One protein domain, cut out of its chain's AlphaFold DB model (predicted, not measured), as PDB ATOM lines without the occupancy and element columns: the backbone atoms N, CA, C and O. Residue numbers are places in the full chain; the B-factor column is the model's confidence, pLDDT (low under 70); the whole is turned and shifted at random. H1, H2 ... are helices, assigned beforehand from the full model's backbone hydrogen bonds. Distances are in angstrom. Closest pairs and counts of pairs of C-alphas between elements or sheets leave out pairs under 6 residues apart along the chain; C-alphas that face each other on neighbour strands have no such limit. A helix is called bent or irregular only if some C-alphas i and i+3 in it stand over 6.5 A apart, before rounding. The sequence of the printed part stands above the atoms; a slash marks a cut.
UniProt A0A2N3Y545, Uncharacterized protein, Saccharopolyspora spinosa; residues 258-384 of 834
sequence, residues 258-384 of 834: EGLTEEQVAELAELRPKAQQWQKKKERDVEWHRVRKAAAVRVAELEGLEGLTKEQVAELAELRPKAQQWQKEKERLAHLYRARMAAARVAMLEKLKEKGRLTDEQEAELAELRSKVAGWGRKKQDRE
ATOM      1  N   GLU A 258     436.512 633.998 497.727       77.38
ATOM      2  CA  GLU A 258     436.194 634.222 499.138       77.38
ATOM      3  C   GLU A 258     435.409 633.021 499.696       77.38
ATOM      4  O   GLU A 258     434.564 632.447 499.012       77.38
ATOM      5  N   GLY A 259     435.693 632.615 500.941       87.44
ATOM      6  CA  GLY A 259     434.981 631.506 501.595       87.44
ATOM      7  C   GLY A 259     435.393 630.090 501.157       87.44
ATOM      8  O   GLY A 259     434.537 629.212 501.065       87.44
ATOM      9  N   LEU A 260     436.685 629.848 500.895       91.00
ATOM     10  CA  LEU A 260     437.207 628.514 500.545       91.00
ATOM     11  C   LEU A 260     436.823 627.419 501.559       91.00
ATOM     12  O   LEU A 260     436.988 627.591 502.767       91.00
ATOM     13  N   THR A 261     436.422 626.247 501.060       95.12
ATOM     14  CA  THR A 261     436.198 625.055 501.898       95.12
ATOM     15  C   THR A 261     437.520 624.435 502.366       95.12
ATOM     16  O   THR A 261     438.560 624.607 501.727       95.12
ATOM     17  N   GLU A 262     437.507 623.646 503.450       92.62
ATOM     18  CA  GLU A 262     438.718 622.959 503.942       92.62
ATOM     19  C   GLU A 262     439.376 622.070 502.867       92.62
ATOM     20  O   GLU A 262     440.604 622.017 502.758       92.62
ATOM     21  N   GLU A 263     438.568 621.427 502.017       92.50
ATOM     22  CA  GLU A 263     439.043 620.632 500.880       92.50
ATOM     23  C   GLU A 263     439.757 621.498 499.830       92.50
ATOM     24  O   GLU A 263     440.814 621.112 499.329       92.50
ATOM     25  N   GLN A 264     439.233 622.691 499.536       94.50
ATOM     26  CA  GLN A 264     439.855 623.647 498.617       94.50
ATOM     27  C   GLN A 264     441.138 624.257 499.196       94.50
ATOM     28  O   GLN A 264     442.105 624.458 498.463       94.50
ATOM     29  N   VAL A 265     441.198 624.499 500.511       92.94
ATOM     30  CA  VAL A 265     442.430 624.925 501.199       92.94
ATOM     31  C   VAL A 265     443.504 623.831 501.114       92.94
ATOM     32  O   VAL A 265     444.676 624.132 500.870       92.94
ATOM     33  N   ALA A 266     443.121 622.554 501.234       94.12
ATOM     34  CA  ALA A 266     444.023 621.421 501.034       94.12
ATOM     35  C   ALA A 266     444.462 621.256 499.561       94.12
ATOM     36  O   ALA A 266     445.649 621.034 499.300       94.12
ATOM     37  N   GLU A 267     443.546 621.421 498.597       93.75
ATOM     38  CA  GLU A 267     443.847 621.431 497.156       93.75
ATOM     39  C   GLU A 267     444.869 622.534 496.828       93.75
ATOM     40  O   GLU A 267     445.934 622.270 496.257       93.75
ATOM     41  N   LEU A 268     444.589 623.764 497.271       94.06
ATOM     42  CA  LEU A 268     445.461 624.924 497.122       94.06
ATOM     43  C   LEU A 268     446.850 624.645 497.711       94.06
ATOM     44  O   LEU A 268     447.852 624.879 497.034       94.06
ATOM     45  N   ALA A 269     446.937 624.082 498.919       93.69
ATOM     46  CA  ALA A 269     448.212 623.758 499.559       93.69
ATOM     47  C   ALA A 269     449.078 622.772 498.743       93.69
ATOM     48  O   ALA A 269     450.303 622.937 498.694       93.69
ATOM     49  N   GLU A 270     448.484 621.785 498.058       93.88
ATOM     50  CA  GLU A 270     449.241 620.848 497.210       93.88
ATOM     51  C   GLU A 270     449.589 621.432 495.826       93.88
ATOM     52  O   GLU A 270     450.644 621.122 495.254       93.88
ATOM     53  N   LEU A 271     448.725 622.285 495.262       94.50
ATOM     54  CA  LEU A 271     448.930 622.880 493.939       94.50
ATOM     55  C   LEU A 271     449.860 624.102 493.956       94.50
ATOM     56  O   LEU A 271     450.669 624.251 493.034       94.50
ATOM     57  N   ARG A 272     449.839 624.932 495.008       92.44
ATOM     58  CA  ARG A 272     450.658 626.154 495.146       92.44
ATOM     59  C   ARG A 272     452.157 625.954 494.854       92.44
ATOM     60  O   ARG A 272     452.693 626.717 494.048       92.44
ATOM     61  N   PRO A 273     452.871 624.927 495.371       92.50
ATOM     62  CA  PRO A 273     454.276 624.701 495.006       92.50
ATOM     63  C   PRO A 273     454.477 624.269 493.541       92.50
ATOM     64  O   PRO A 273     455.553 624.499 492.980       92.50
ATOM     65  N   LYS A 274     453.470 623.663 492.894       88.94
ATOM     66  CA  LYS A 274     453.504 623.309 491.461       88.94
ATOM     67  C   LYS A 274     453.311 624.566 490.603       88.94
ATOM     68  O   LYS A 274     454.092 624.780 489.672       88.94
ATOM     69  N   ALA A 275     452.343 625.409 490.966       90.44
ATOM     70  CA  ALA A 275     452.059 626.698 490.337       90.44
ATOM     71  C   ALA A 275     453.245 627.669 490.455       90.44
ATOM     72  O   ALA A 275     453.732 628.157 489.437       90.44
ATOM     73  N   GLN A 276     453.819 627.845 491.650       90.38
ATOM     74  CA  GLN A 276     455.000 628.694 491.850       90.38
ATOM     75  C   GLN A 276     456.224 628.223 491.051       90.38
ATOM     76  O   GLN A 276     456.991 629.044 490.555       90.38
ATOM     77  N   GLN A 277     456.432 626.910 490.884       87.38
ATOM     78  CA  GLN A 277     457.500 626.399 490.011       87.38
ATOM     79  C   GLN A 277     457.232 626.635 488.518       87.38
ATOM     80  O   GLN A 277     458.173 626.610 487.723       87.38
ATOM     81  N   TRP A 278     455.973 626.812 488.121       87.00
ATOM     82  CA  TRP A 278     455.590 627.176 486.760       87.00
ATOM     83  C   TRP A 278     455.727 628.689 486.529       87.00
ATOM     84  O   TRP A 278     456.379 629.084 485.562       87.00
ATOM     85  N   GLN A 279     455.238 629.519 487.457       86.50
ATOM     86  CA  GLN A 279     455.426 630.978 487.481       86.50
ATOM     87  C   GLN A 279     456.918 631.342 487.436       86.50
ATOM     88  O   GLN A 279     457.358 631.942 486.461       86.50
ATOM     89  N   LYS A 280     457.742 630.818 488.356       90.06
ATOM     90  CA  LYS A 280     459.208 631.047 488.396       90.06
ATOM     91  C   LYS A 280     459.979 630.522 487.183       90.06
ATOM     92  O   LYS A 280     461.154 630.853 487.003       90.06
ATOM     93  N   LYS A 281     459.355 629.681 486.350       87.00
ATOM     94  CA  LYS A 281     459.879 629.344 485.023       87.00
ATOM     95  C   LYS A 281     459.446 630.392 483.994       87.00
ATOM     96  O   LYS A 281     460.299 630.903 483.283       87.00
ATOM     97  N   LYS A 282     458.157 630.736 483.939       86.88
ATOM     98  CA  LYS A 282     457.608 631.753 483.028       86.88
ATOM     99  C   LYS A 282     458.243 633.132 483.218       86.88
ATOM    100  O   LYS A 282     458.620 633.741 482.225       86.88
ATOM    101  N   GLU A 283     458.417 633.576 484.460       90.38
ATOM    102  CA  GLU A 283     459.145 634.795 484.832       90.38
ATOM    103  C   GLU A 283     460.549 634.796 484.227       90.38
ATOM    104  O   GLU A 283     460.895 635.715 483.498       90.38
ATOM    105  N   ARG A 284     461.316 633.719 484.439       89.94
ATOM    106  CA  ARG A 284     462.672 633.555 483.900       89.94
ATOM    107  C   ARG A 284     462.706 633.493 482.375       89.94
ATOM    108  O   ARG A 284     463.594 634.080 481.771       89.94
ATOM    109  N   ASP A 285     461.768 632.782 481.751       85.88
ATOM    110  CA  ASP A 285     461.666 632.684 480.291       85.88
ATOM    111  C   ASP A 285     461.381 634.086 479.684       85.88
ATOM    112  O   ASP A 285     461.967 634.455 478.665       85.88
ATOM    113  N   VAL A 286     460.548 634.906 480.347       90.50
ATOM    114  CA  VAL A 286     460.242 636.303 479.969       90.50
ATOM    115  C   VAL A 286     461.403 637.258 480.269       90.50
ATOM    116  O   VAL A 286     461.741 638.085 479.426       90.50
ATOM    117  N   GLU A 287     462.038 637.153 481.435       93.12
ATOM    118  CA  GLU A 287     463.222 637.922 481.840       93.12
ATOM    119  C   GLU A 287     464.372 637.702 480.851       93.12
ATOM    120  O   GLU A 287     464.906 638.655 480.293       93.12
ATOM    121  N   TRP A 288     464.694 636.445 480.553       87.56
ATOM    122  CA  TRP A 288     465.718 636.050 479.587       87.56
ATOM    123  C   TRP A 288     465.448 636.616 478.186       87.56
ATOM    124  O   TRP A 288     466.365 637.112 477.529       87.56
ATOM    125  N   HIS A 289     464.183 636.615 477.752       86.31
ATOM    126  CA  HIS A 289     463.751 637.220 476.491       86.31
ATOM    127  C   HIS A 289     463.868 638.757 476.515       86.31
ATOM    128  O   HIS A 289     464.345 639.357 475.550       86.31
ATOM    129  N   ARG A 290     463.490 639.414 477.623       89.56
ATOM    130  CA  ARG A 290     463.660 640.867 477.831       89.56
ATOM    131  C   ARG A 290     465.139 641.261 477.804       89.56
ATOM    132  O   ARG A 290     465.499 642.149 477.041       89.56
ATOM    133  N   VAL A 291     465.996 640.561 478.552       90.00
ATOM    134  CA  VAL A 291     467.452 640.783 478.600       90.00
ATOM    135  C   VAL A 291     468.095 640.566 477.228       90.00
ATOM    136  O   VAL A 291     468.945 641.355 476.827       90.00
ATOM    137  N   ARG A 292     467.670 639.550 476.463       88.38
ATOM    138  CA  ARG A 292     468.125 639.337 475.076       88.38
ATOM    139  C   ARG A 292     467.707 640.465 474.131       88.38
ATOM    140  O   ARG A 292     468.553 640.951 473.384       88.38
ATOM    141  N   LYS A 293     466.444 640.908 474.185       90.56
ATOM    142  CA  LYS A 293     465.954 642.039 473.381       90.56
ATOM    143  C   LYS A 293     466.695 643.334 473.742       90.56
ATOM    144  O   LYS A 293     467.162 644.018 472.839       90.56
ATOM    145  N   ALA A 294     466.848 643.633 475.032       92.06
ATOM    146  CA  ALA A 294     467.561 644.814 475.521       92.06
ATOM    147  C   ALA A 294     469.042 644.800 475.113       92.06
ATOM    148  O   ALA A 294     469.528 645.783 474.568       92.06
ATOM    149  N   ALA A 295     469.736 643.665 475.265       91.56
ATOM    150  CA  ALA A 295     471.119 643.517 474.812       91.56
ATOM    151  C   ALA A 295     471.278 643.737 473.298       91.56
ATOM    152  O   ALA A 295     472.309 644.238 472.869       91.56
ATOM    153  N   ALA A 296     470.278 643.386 472.484       92.44
ATOM    154  CA  ALA A 296     470.314 643.633 471.044       92.44
ATOM    155  C   ALA A 296     470.069 645.102 470.668       92.44
ATOM    156  O   ALA A 296     470.725 645.593 469.758       92.44
ATOM    157  N   VAL A 297     469.172 645.800 471.376       95.50
ATOM    158  CA  VAL A 297     468.986 647.254 471.216       95.50
ATOM    159  C   VAL A 297     470.260 647.989 471.638       95.50
ATOM    160  O   VAL A 297     470.811 648.756 470.859       95.50
ATOM    161  N   ARG A 298     470.806 647.650 472.808       94.38
ATOM    162  CA  ARG A 298     472.021 648.266 473.350       94.38
ATOM    163  C   ARG A 298     473.271 648.013 472.500       94.38
ATOM    164  O   ARG A 298     474.129 648.879 472.398       94.38
ATOM    165  N   VAL A 299     473.379 646.852 471.850       95.06
ATOM    166  CA  VAL A 299     474.445 646.599 470.861       95.06
ATOM    167  C   VAL A 299     474.288 647.499 469.635       95.06
ATOM    168  O   VAL A 299     475.292 648.021 469.176       95.06
ATOM    169  N   ALA A 300     473.066 647.738 469.149       92.94
ATOM    170  CA  ALA A 300     472.835 648.657 468.032       92.94
ATOM    171  C   ALA A 300     473.119 650.127 468.403       92.94
ATOM    172  O   ALA A 300     473.700 650.843 467.597       92.94
ATOM    173  N   GLU A 301     472.787 650.556 469.629       94.38
ATOM    174  CA  GLU A 301     473.204 651.865 470.161       94.38
ATOM    175  C   GLU A 301     474.734 652.006 470.153       94.38
ATOM    176  O   GLU A 301     475.269 652.977 469.632       94.38
ATOM    177  N   LEU A 302     475.454 651.024 470.712       92.50
ATOM    178  CA  LEU A 302     476.913 651.080 470.835       92.50
ATOM    179  C   LEU A 302     477.639 650.906 469.492       92.50
ATOM    180  O   LEU A 302     478.663 651.542 469.278       92.50
ATOM    181  N   GLU A 303     477.136 650.085 468.568       92.12
ATOM    182  CA  GLU A 303     477.712 649.962 467.219       92.12
ATOM    183  C   GLU A 303     477.429 651.201 466.336       92.12
ATOM    184  O   GLU A 303     478.049 651.331 465.284       92.12
ATOM    185  N   GLY A 304     476.556 652.122 466.774       90.62
ATOM    186  CA  GLY A 304     476.260 653.403 466.115       90.62
ATOM    187  C   GLY A 304     476.928 654.647 466.726       90.62
ATOM    188  O   GLY A 304     476.693 655.746 466.232       90.62
ATOM    189  N   LEU A 305     477.736 654.514 467.787       93.12
ATOM    190  CA  LEU A 305     478.444 655.641 468.413       93.12
ATOM    191  C   LEU A 305     479.898 655.738 467.934       93.12
ATOM    192  O   LEU A 305     480.706 654.834 468.163       93.12
ATOM    193  N   GLU A 306     480.271 656.881 467.362       82.19
ATOM    194  CA  GLU A 306     481.678 657.209 467.123       82.19
ATOM    195  C   GLU A 306     482.396 657.538 468.445       82.19
ATOM    196  O   GLU A 306     481.856 658.215 469.320       82.19
ATOM    197  N   GLY A 307     483.637 657.062 468.609       86.44
ATOM    198  CA  GLY A 307     484.467 657.401 469.775       86.44
ATOM    199  C   GLY A 307     484.172 656.630 471.073       86.44
ATOM    200  O   GLY A 307     484.407 657.167 472.154       86.44
ATOM    201  N   LEU A 308     483.692 655.379 470.987       92.25
ATOM    202  CA  LEU A 308     483.377 654.524 472.147       92.25
ATOM    203  C   LEU A 308     484.437 654.538 473.266       92.25
ATOM    204  O   LEU A 308     485.629 654.305 473.039       92.25
ATOM    205  N   THR A 309     483.982 654.697 474.511       94.06
ATOM    206  CA  THR A 309     484.844 654.585 475.694       94.06
ATOM    207  C   THR A 309     485.315 653.143 475.909       94.06
ATOM    208  O   THR A 309     484.681 652.175 475.485       94.06
ATOM    209  N   LYS A 310     486.418 652.965 476.648       89.06
ATOM    210  CA  LYS A 310     486.944 651.629 476.999       89.06
ATOM    211  C   LYS A 310     485.921 650.758 477.743       89.06
ATOM    212  O   LYS A 310     485.963 649.536 477.624       89.06
ATOM    213  N   GLU A 311     485.012 651.384 478.486       90.50
ATOM    214  CA  GLU A 311     483.932 650.715 479.215       90.50
ATOM    215  C   GLU A 311     482.814 650.279 478.261       90.50
ATOM    216  O   GLU A 311     482.402 649.123 478.302       90.50
ATOM    217  N   GLN A 312     482.409 651.142 477.323       92.31
ATOM    218  CA  GLN A 312     481.439 650.797 476.278       92.31
ATOM    219  C   GLN A 312     481.950 649.693 475.339       92.31
ATOM    220  O   GLN A 312     481.183 648.816 474.950       92.31
ATOM    221  N   VAL A 313     483.247 649.669 475.009       89.62
ATOM    222  CA  VAL A 313     483.856 648.572 474.228       89.62
ATOM    223  C   VAL A 313     483.782 647.237 474.986       89.62
ATOM    224  O   VAL A 313     483.550 646.190 474.373       89.62
ATOM    225  N   ALA A 314     483.927 647.251 476.316       88.69
ATOM    226  CA  ALA A 314     483.754 646.061 477.151       88.69
ATOM    227  C   ALA A 314     482.273 645.647 477.282       88.69
ATOM    228  O   ALA A 314     481.964 644.457 477.179       88.69
ATOM    229  N   GLU A 315     481.359 646.612 477.437       91.81
ATOM    230  CA  GLU A 315     479.905 646.398 477.433       91.81
ATOM    231  C   GLU A 315     479.458 645.731 476.120       91.81
ATOM    232  O   GLU A 315     478.852 644.655 476.127       91.81
ATOM    233  N   LEU A 316     479.853 646.312 474.983       92.00
ATOM    234  CA  LEU A 316     479.608 645.787 473.643       92.00
ATOM    235  C   LEU A 316     480.120 644.346 473.511       92.00
ATOM    236  O   LEU A 316     479.383 643.477 473.043       92.00
ATOM    237  N   ALA A 317     481.338 644.050 473.977       89.44
ATOM    238  CA  ALA A 317     481.907 642.704 473.919       89.44
ATOM    239  C   ALA A 317     481.099 641.650 474.710       89.44
ATOM    240  O   ALA A 317     481.014 640.499 474.270       89.44
ATOM    241  N   GLU A 318     480.471 642.012 475.837       90.44
ATOM    242  CA  GLU A 318     479.622 641.090 476.609       90.44
ATOM    243  C   GLU A 318     478.202 640.948 476.027       90.44
ATOM    244  O   GLU A 318     477.595 639.870 476.085       90.44
ATOM    245  N   LEU A 319     477.653 642.021 475.450       92.38
ATOM    246  CA  LEU A 319     476.295 642.036 474.903       92.38
ATOM    247  C   LEU A 319     476.208 641.449 473.486       92.38
ATOM    248  O   LEU A 319     475.232 640.758 473.183       92.38
ATOM    249  N   ARG A 320     477.234 641.614 472.639       90.06
ATOM    250  CA  ARG A 320     477.277 641.101 471.252       90.06
ATOM    251  C   ARG A 320     476.903 639.613 471.109       90.06
ATOM    252  O   ARG A 320     476.064 639.312 470.257       90.06
ATOM    253  N   PRO A 321     477.399 638.655 471.926       89.06
ATOM    254  CA  PRO A 321     476.951 637.261 471.840       89.06
ATOM    255  C   PRO A 321     475.485 637.054 472.263       89.06
ATOM    256  O   PRO A 321     474.842 636.128 471.764       89.06
ATOM    257  N   LYS A 322     474.927 637.897 473.144       88.00
ATOM    258  CA  LYS A 322     473.500 637.859 473.524       88.00
ATOM    259  C   LYS A 322     472.633 638.393 472.378       88.00
ATOM    260  O   LYS A 322     471.644 637.754 472.023       88.00
ATOM    261  N   ALA A 323     473.055 639.491 471.749       89.69
ATOM    262  CA  ALA A 323     472.417 640.074 470.571       89.69
ATOM    263  C   ALA A 323     472.434 639.123 469.362       89.69
ATOM    264  O   ALA A 323     471.396 638.887 468.749       89.69
ATOM    265  N   GLN A 324     473.567 638.476 469.066       90.25
ATOM    266  CA  GLN A 324     473.650 637.465 468.001       90.25
ATOM    267  C   GLN A 324     472.763 636.240 468.272       90.25
ATOM    268  O   GLN A 324     472.196 635.669 467.340       90.25
ATOM    269  N   GLN A 325     472.622 635.818 469.534       86.88
ATOM    270  CA  GLN A 325     471.681 634.755 469.900       86.88
ATOM    271  C   GLN A 325     470.223 635.197 469.715       86.88
ATOM    272  O   GLN A 325     469.415 634.403 469.245       86.88
ATOM    273  N   TRP A 326     469.903 636.453 470.037       89.75
ATOM    274  CA  TRP A 326     468.582 637.045 469.819       89.75
ATOM    275  C   TRP A 326     468.224 637.168 468.333       89.75
ATOM    276  O   TRP A 326     467.129 636.767 467.952       89.75
ATOM    277  N   GLN A 327     469.140 637.634 467.475       87.62
ATOM    278  CA  GLN A 327     468.883 637.723 466.031       87.62
ATOM    279  C   GLN A 327     468.669 636.335 465.412       87.62
ATOM    280  O   GLN A 327     467.663 636.120 464.743       87.62
ATOM    281  N   LYS A 328     469.504 635.339 465.750       88.19
ATOM    282  CA  LYS A 328     469.301 633.942 465.315       88.19
ATOM    283  C   LYS A 328     467.986 633.336 465.813       88.19
ATOM    284  O   LYS A 328     467.426 632.451 465.168       88.19
ATOM    285  N   GLU A 329     467.481 633.790 466.957       86.88
ATOM    286  CA  GLU A 329     466.184 633.374 467.492       86.88
ATOM    287  C   GLU A 329     465.017 634.084 466.789       86.88
ATOM    288  O   GLU A 329     464.056 633.414 466.416       86.88
ATOM    289  N   LYS A 330     465.134 635.386 466.485       88.12
ATOM    290  CA  LYS A 330     464.216 636.123 465.598       88.12
ATOM    291  C   LYS A 330     464.135 635.490 464.207       88.12
ATOM    292  O   LYS A 330     463.038 635.181 463.756       88.12
ATOM    293  N   GLU A 331     465.272 635.252 463.552       89.75
ATOM    294  CA  GLU A 331     465.371 634.558 462.260       89.75
ATOM    295  C   GLU A 331     464.668 633.200 462.316       89.75
ATOM    296  O   GLU A 331     463.868 632.866 461.444       89.75
ATOM    297  N   ARG A 332     464.931 632.416 463.371       84.62
ATOM    298  CA  ARG A 332     464.305 631.109 463.574       84.62
ATOM    299  C   ARG A 332     462.798 631.215 463.799       84.62
ATOM    300  O   ARG A 332     462.081 630.354 463.306       84.62
ATOM    301  N   LEU A 333     462.314 632.229 464.515       87.50
ATOM    302  CA  LEU A 333     460.885 632.456 464.748       87.50
ATOM    303  C   LEU A 333     460.175 632.951 463.481       87.50
ATOM    304  O   LEU A 333     459.121 632.420 463.147       87.50
ATOM    305  N   ALA A 334     460.779 633.853 462.706       88.56
ATOM    306  CA  ALA A 334     460.275 634.257 461.392       88.56
ATOM    307  C   ALA A 334     460.254 633.072 460.403       88.56
ATOM    308  O   ALA A 334     459.262 632.854 459.708       88.56
ATOM    309  N   HIS A 335     461.301 632.238 460.405       85.56
ATOM    310  CA  HIS A 335     461.355 630.979 459.655       85.56
ATOM    311  C   HIS A 335     460.423 629.896 460.240       85.56
ATOM    312  O   HIS A 335     460.122 628.937 459.546       85.56
ATOM    313  N   LEU A 336     459.930 630.008 461.477       83.50
ATOM    314  CA  LEU A 336     458.860 629.148 462.013       83.50
ATOM    315  C   LEU A 336     457.462 629.698 461.695       83.50
ATOM    316  O   LEU A 336     456.504 628.931 461.698       83.50
ATOM    317  N   TYR A 337     457.343 630.998 461.420       86.25
ATOM    318  CA  TYR A 337     456.085 631.665 461.094       86.25
ATOM    319  C   TYR A 337     455.724 631.550 459.606       86.25
ATOM    320  O   TYR A 337     454.644 631.055 459.313       86.25
ATOM    321  N   ARG A 338     456.631 631.908 458.677       87.81
ATOM    322  CA  ARG A 338     456.403 631.898 457.207       87.81
ATOM    323  C   ARG A 338     455.857 630.550 456.706       87.81
ATOM    324  O   ARG A 338     454.665 630.393 456.523       87.81
ATOM    325  N   ALA A 339     456.718 629.548 456.587       86.19
ATOM    326  CA  ALA A 339     456.561 628.260 457.261       86.19
ATOM    327  C   ALA A 339     455.149 627.761 457.670       86.19
ATOM    328  O   ALA A 339     454.609 626.862 457.032       86.19
ATOM    329  N   ARG A 340     454.587 628.267 458.779       86.69
ATOM    330  CA  ARG A 340     453.270 627.865 459.298       86.69
ATOM    331  C   ARG A 340     452.138 628.448 458.462       86.69
ATOM    332  O   ARG A 340     451.189 627.726 458.197       86.69
ATOM    333  N   MET A 341     452.269 629.695 458.008       88.31
ATOM    334  CA  MET A 341     451.335 630.291 457.046       88.31
ATOM    335  C   MET A 341     451.343 629.511 455.724       88.31
ATOM    336  O   MET A 341     450.282 629.231 455.187       88.31
ATOM    337  N   ALA A 342     452.513 629.065 455.251       89.62
ATOM    338  CA  ALA A 342     452.640 628.207 454.072       89.62
ATOM    339  C   ALA A 342     451.930 626.853 454.260       89.62
ATOM    340  O   ALA A 342     451.169 626.447 453.393       89.62
ATOM    341  N   ALA A 343     452.113 626.183 455.404       89.25
ATOM    342  CA  ALA A 343     451.401 624.936 455.704       89.25
ATOM    343  C   ALA A 343     449.876 625.138 455.842       89.25
ATOM    344  O   ALA A 343     449.101 624.318 455.359       89.25
ATOM    345  N   ALA A 344     449.436 626.244 456.450       91.38
ATOM    346  CA  ALA A 344     448.018 626.590 456.557       91.38
ATOM    347  C   ALA A 344     447.394 626.935 455.190       91.38
ATOM    348  O   ALA A 344     446.259 626.552 454.919       91.38
ATOM    349  N   ARG A 345     448.146 627.603 454.306       91.44
ATOM    350  CA  ARG A 345     447.739 627.911 452.930       91.44
ATOM    351  C   ARG A 345     447.674 626.657 452.056       91.44
ATOM    352  O   ARG A 345     446.715 626.522 451.308       91.44
ATOM    353  N   VAL A 346     448.604 625.708 452.216       94.31
ATOM    354  CA  VAL A 346     448.511 624.364 451.609       94.31
ATOM    355  C   VAL A 346     447.208 623.680 452.027       94.31
ATOM    356  O   VAL A 346     446.413 623.343 451.156       94.31
ATOM    357  N   ALA A 347     446.919 623.594 453.330       91.94
ATOM    358  CA  ALA A 347     445.683 622.981 453.826       91.94
ATOM    359  C   ALA A 347     444.402 623.710 453.360       91.94
ATOM    360  O   ALA A 347     443.372 623.075 453.136       91.94
ATOM    361  N   MET A 348     444.448 625.037 453.189       93.38
ATOM    362  CA  MET A 348     443.348 625.820 452.608       93.38
ATOM    363  C   MET A 348     443.124 625.471 451.129       93.38
ATOM    364  O   MET A 348     441.992 625.207 450.732       93.38
ATOM    365  N   LEU A 349     444.189 625.449 450.322       92.12
ATOM    366  CA  LEU A 349     444.126 625.118 448.895       92.12
ATOM    367  C   LEU A 349     443.722 623.652 448.666       92.12
ATOM    368  O   LEU A 349     442.985 623.358 447.731       92.12
ATOM    369  N   GLU A 350     444.123 622.738 449.549       92.12
ATOM    370  CA  GLU A 350     443.693 621.334 449.531       92.12
ATOM    371  C   GLU A 350     442.192 621.200 449.831       92.12
ATOM    372  O   GLU A 350     441.469 620.618 449.024       92.12
ATOM    373  N   LYS A 351     441.685 621.843 450.894       90.75
ATOM    374  CA  LYS A 351     440.237 621.886 451.192       90.75
ATOM    375  C   LYS A 351     439.408 622.594 450.109       90.75
ATOM    376  O   LYS A 351     438.216 622.322 449.978       90.75
ATOM    377  N   LEU A 352     440.002 623.502 449.330       91.19
ATOM    378  CA  LEU A 352     439.365 624.085 448.143       91.19
ATOM    379  C   LEU A 352     439.360 623.097 446.962       91.19
ATOM    380  O   LEU A 352     438.327 622.954 446.312       91.19
ATOM    381  N   LYS A 353     440.453 622.352 446.743       91.81
ATOM    382  CA  LYS A 353     440.554 621.301 445.712       91.81
ATOM    383  C   LYS A 353     439.589 620.130 445.939       91.81
ATOM    384  O   LYS A 353     439.140 619.510 444.980       91.81
ATOM    385  N   GLU A 354     439.246 619.840 447.192       90.56
ATOM    386  CA  GLU A 354     438.194 618.875 447.548       90.56
ATOM    387  C   GLU A 354     436.779 619.382 447.217       90.56
ATOM    388  O   GLU A 354     435.895 618.584 446.906       90.56
ATOM    389  N   LYS A 355     436.553 620.703 447.268       88.62
ATOM    390  CA  LYS A 355     435.254 621.340 446.988       88.62
ATOM    391  C   LYS A 355     435.014 621.632 445.503       88.62
ATOM    392  O   LYS A 355     433.861 621.753 445.096       88.62
ATOM    393  N   GLY A 356     436.066 621.771 444.697       89.25
ATOM    394  CA  GLY A 356     435.956 622.085 443.273       89.25
ATOM    395  C   GLY A 356     437.309 622.153 442.565       89.25
ATOM    396  O   GLY A 356     438.363 621.972 443.172       89.25
ATOM    397  N   ARG A 357     437.293 622.421 441.254       86.06
ATOM    398  CA  ARG A 357     438.530 622.638 440.494       86.06
ATOM    399  C   ARG A 357     439.144 623.986 440.898       86.06
ATOM    400  O   ARG A 357     438.512 625.021 440.705       86.06
ATOM    401  N   LEU A 358     440.368 623.953 441.426       92.44
ATOM    402  CA  LEU A 358     441.205 625.137 441.657       92.44
ATOM    403  C   LEU A 358     441.505 625.875 440.342       92.44
ATOM    404  O   LEU A 358     441.501 625.265 439.269       92.44
ATOM    405  N   THR A 359     441.838 627.165 440.416       93.38
ATOM    406  CA  THR A 359     442.463 627.843 439.268       93.38
ATOM    407  C   THR A 359     443.861 627.271 439.016       93.38
ATOM    408  O   THR A 359     444.523 626.792 439.939       93.38
ATOM    409  N   ASP A 360     444.342 627.333 437.774       91.94
ATOM    410  CA  ASP A 360     445.655 626.769 437.430       91.94
ATOM    411  C   ASP A 360     446.802 627.497 438.191       91.94
ATOM    412  O   ASP A 360     447.804 626.884 438.561       91.94
ATOM    413  N   GLU A 361     446.599 628.773 438.551       92.62
ATOM    414  CA  GLU A 361     447.445 629.554 439.473       92.62
ATOM    415  C   GLU A 361     447.460 628.985 440.903       92.62
ATOM    416  O   GLU A 361     448.521 628.847 441.512       92.62
ATOM    417  N   GLN A 362     446.294 628.619 441.445       92.44
ATOM    418  CA  GLN A 362     446.163 628.005 442.770       92.44
ATOM    419  C   GLN A 362     446.763 626.593 442.807       92.44
ATOM    420  O   GLN A 362     447.308 626.186 443.835       92.44
ATOM    421  N   GLU A 363     446.710 625.844 441.700       90.38
ATOM    422  CA  GLU A 363     447.403 624.553 441.581       90.38
ATOM    423  C   GLU A 363     448.929 624.734 441.585       90.38
ATOM    424  O   GLU A 363     449.635 623.975 442.256       90.38
ATOM    425  N   ALA A 364     449.436 625.768 440.903       93.19
ATOM    426  CA  ALA A 364     450.850 626.132 440.919       93.19
ATOM    427  C   ALA A 364     451.313 626.608 442.310       93.19
ATOM    428  O   ALA A 364     452.342 626.135 442.802       93.19
ATOM    429  N   GLU A 365     450.539 627.467 442.987       93.81
ATOM    430  CA  GLU A 365     450.814 627.900 444.365       93.81
ATOM    431  C   GLU A 365     450.848 626.696 445.320       93.81
ATOM    432  O   GLU A 365     451.794 626.533 446.093       93.81
ATOM    433  N   LEU A 366     449.861 625.796 445.227       94.31
ATOM    434  CA  LEU A 366     449.803 624.578 446.035       94.31
ATOM    435  C   LEU A 366     451.025 623.677 445.797       94.31
ATOM    436  O   LEU A 366     451.610 623.178 446.761       94.31
ATOM    437  N   ALA A 367     451.446 623.483 444.545       90.75
ATOM    438  CA  ALA A 367     452.628 622.687 444.213       90.75
ATOM    439  C   ALA A 367     453.925 623.312 444.763       90.75
ATOM    440  O   ALA A 367     454.752 622.617 445.369       90.75
ATOM    441  N   GLU A 368     454.096 624.627 444.616       92.62
ATOM    442  CA  GLU A 368     455.281 625.340 445.091       92.62
ATOM    443  C   GLU A 368     455.339 625.392 446.630       92.62
ATOM    444  O   GLU A 368     456.391 625.136 447.231       92.62
ATOM    445  N   LEU A 369     454.204 625.623 447.299       91.94
ATOM    446  CA  LEU A 369     454.111 625.594 448.757       91.94
ATOM    447  C   LEU A 369     454.294 624.180 449.327       91.94
ATOM    448  O   LEU A 369     455.021 624.034 450.314       91.94
ATOM    449  N   ARG A 370     453.739 623.132 448.700       89.62
ATOM    450  CA  ARG A 370     454.029 621.727 449.058       89.62
ATOM    451  C   ARG A 370     455.527 621.436 448.967       89.62
ATOM    452  O   ARG A 370     456.097 620.877 449.906       89.62
ATOM    453  N   SER A 371     456.196 621.894 447.905       87.38
ATOM    454  CA  SER A 371     457.654 621.783 447.753       87.38
ATOM    455  C   SER A 371     458.416 622.535 448.860       87.38
ATOM    456  O   SER A 371     459.302 621.964 449.504       87.38
ATOM    457  N   LYS A 372     458.022 623.776 449.183       86.50
ATOM    458  CA  LYS A 372     458.592 624.574 450.288       86.50
ATOM    459  C   LYS A 372     458.407 623.903 451.658       86.50
ATOM    460  O   LYS A 372     459.350 623.871 452.453       86.50
ATOM    461  N   VAL A 373     457.231 623.339 451.937       87.25
ATOM    462  CA  VAL A 373     456.905 622.637 453.194       87.25
ATOM    463  C   VAL A 373     457.689 621.323 453.303       87.25
ATOM    464  O   VAL A 373     458.403 621.118 454.292       87.25
ATOM    465  N   ALA A 374     457.679 620.481 452.265       79.12
ATOM    466  CA  ALA A 374     458.466 619.247 452.197       79.12
ATOM    467  C   ALA A 374     459.980 619.511 452.317       79.12
ATOM    468  O   ALA A 374     460.685 618.838 453.077       79.12
ATOM    469  N   GLY A 375     460.483 620.532 451.619       78.00
ATOM    470  CA  GLY A 375     461.868 620.992 451.702       78.00
ATOM    471  C   GLY A 375     462.243 621.488 453.099       78.00
ATOM    472  O   GLY A 375     463.341 621.200 453.578       78.00
ATOM    473  N   TRP A 376     461.332 622.159 453.811       74.75
ATOM    474  CA  TRP A 376     461.561 622.565 455.198       74.75
ATOM    475  C   TRP A 376     461.578 621.374 456.170       74.75
ATOM    476  O   TRP A 376     462.400 621.361 457.091       74.75
ATOM    477  N   GLY A 377     460.760 620.343 455.930       67.19
ATOM    478  CA  GLY A 377     460.823 619.063 456.644       67.19
ATOM    479  C   GLY A 377     462.225 618.442 456.600       67.19
ATOM    480  O   GLY A 377     462.816 618.181 457.651       67.19
ATOM    481  N   ARG A 378     462.802 618.316 455.394       63.97
ATOM    482  CA  ARG A 378     464.183 617.834 455.176       63.97
ATOM    483  C   ARG A 378     465.213 618.771 455.821       63.97
ATOM    484  O   ARG A 378     465.957 618.367 456.711       63.97
ATOM    485  N   LYS A 379     465.150 620.073 455.512       62.00
ATOM    486  CA  LYS A 379     466.079 621.100 456.024       62.00
ATOM    487  C   LYS A 379     466.098 621.200 457.554       62.00
ATOM    488  O   LYS A 379     467.103 621.614 458.124       62.00
ATOM    489  N   LYS A 380     465.023 620.812 458.253       59.12
ATOM    490  CA  LYS A 380     464.985 620.695 459.724       59.12
ATOM    491  C   LYS A 380     465.832 619.521 460.234       59.12
ATOM    492  O   LYS A 380     466.523 619.683 461.239       59.12
ATOM    493  N   GLN A 381     465.814 618.381 459.542       55.31
ATOM    494  CA  GLN A 381     466.680 617.232 459.830       55.31
ATOM    495  C   GLN A 381     468.151 617.600 459.563       55.31
ATOM    496  O   GLN A 381     468.996 617.448 460.448       55.31
ATOM    497  N   ASP A 382     468.443 618.208 458.408       47.03
ATOM    498  CA  ASP A 382     469.798 618.641 458.025       47.03
ATOM    499  C   ASP A 382     470.357 619.745 458.937       47.03
ATOM    500  O   ASP A 382     471.552 619.773 459.250       47.03
ATOM    501  N   ARG A 383     469.498 620.646 459.429       49.44
ATOM    502  CA  ARG A 383     469.879 621.680 460.400       49.44
ATOM    503  C   ARG A 383     470.175 621.091 461.780       49.44
ATOM    504  O   ARG A 383     471.142 621.511 462.409       49.44
ATOM    505  N   GLU A 384     469.439 620.065 462.223       47.09
ATOM    506  CA  GLU A 384     469.831 619.305 463.421       47.09
ATOM    507  C   GLU A 384     471.157 618.558 463.238       47.09
ATOM    508  O   GLU A 384     471.881 618.391 464.221       47.09
TER     509      GLU A 384
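This is residues 258 to 384 of the 834 residues of an uncharacterized protein of Saccharopolyspora spinosa (UniProt A0A2N3Y545). Two long helices, H1 and H2, meet near the end of H1 and the beginning of H2 as a wide, open V, and a third helix, H3, folds back along the far part of H2 as a helical hairpin whose legs spread apart. Residues 269 to 288 of H1 stick out as one free arm of the V, and residues 377 to 384 of H3 make a second free end. The printed part has 127 residues with three named helices, in the order H1, H2, H3, and no named strand; the class is all helix. The whole is extended, with a radius of gyration of the C-alphas of 24.5 A, and its flat outline spans 66 by 60 by 29 A.

Begin at H1, residues 262 to 303, one helix by its hydrogen bonds but bent: C-alphas 270 and 273 are 6.7 A apart. Its arms H1a, residues 262 to 270, and H1b, residues 273 to 303, stand at a steep tilt of 44 degrees. H2, residues 310 to 355, is also one helix by its hydrogen bonds but bent, with C-alphas 318 and 321 6.7 A apart; its arms H2a, residues 310 to 318, and H2b, residues 321 to 355, stand at a tilt of 38 degrees, only just steep. Look at residues 298 to 303, with which alone H1b touches H2a, at a steep tilt of 48 degrees, opposite ways; the closest C-alphas, of Val 299 and Leu 316, are 5.9 A apart. With residues 292 to 299 alone H1b touches H2b, the closest C-alphas being those of Ala 296 and Ala 323, 4.2 A apart; the tilt of 69.8 degrees is steep, only just short of about perpendicular. H3, residues 360 to 384, forms a helical hairpin with H2b, opposite ways at a steep tilt of 38 degrees, and H2b touches it with residues 339 to 350 alone; their closest C-alphas, of Val 346 and Leu 366, are 5.7 A apart. H1a touches no helix, and H1b and H3 are apart. Every O i to N i+4 pair is within hydrogen-bond range in H1a and H2a; the counts are 25 of 27 in H1b, 28 of 31 in H2b and 20 of 21 in H3.

Find C-alpha 262 at (438.718, 622.959, 503.942), where H1a begins; it runs 12.7 A, and H1b then runs 44.3 A. H2a covers 12.8 A, and H2b runs 51.1 A to C-alpha 355 at (435.254, 621.340, 446.988). H3 runs 36.3 A and ends at C-alpha 384, at (469.831, 619.305, 463.421).

The two C-alphas farthest apart, of Lys 310 and Gly 356, are 67.9 A apart. The printed part has no cut; the link from H1 to H2 is short and that from H2 to H3 is tight. The mean pLDDT of the printed part is 87.8, and residues 377 to 384 are under 70.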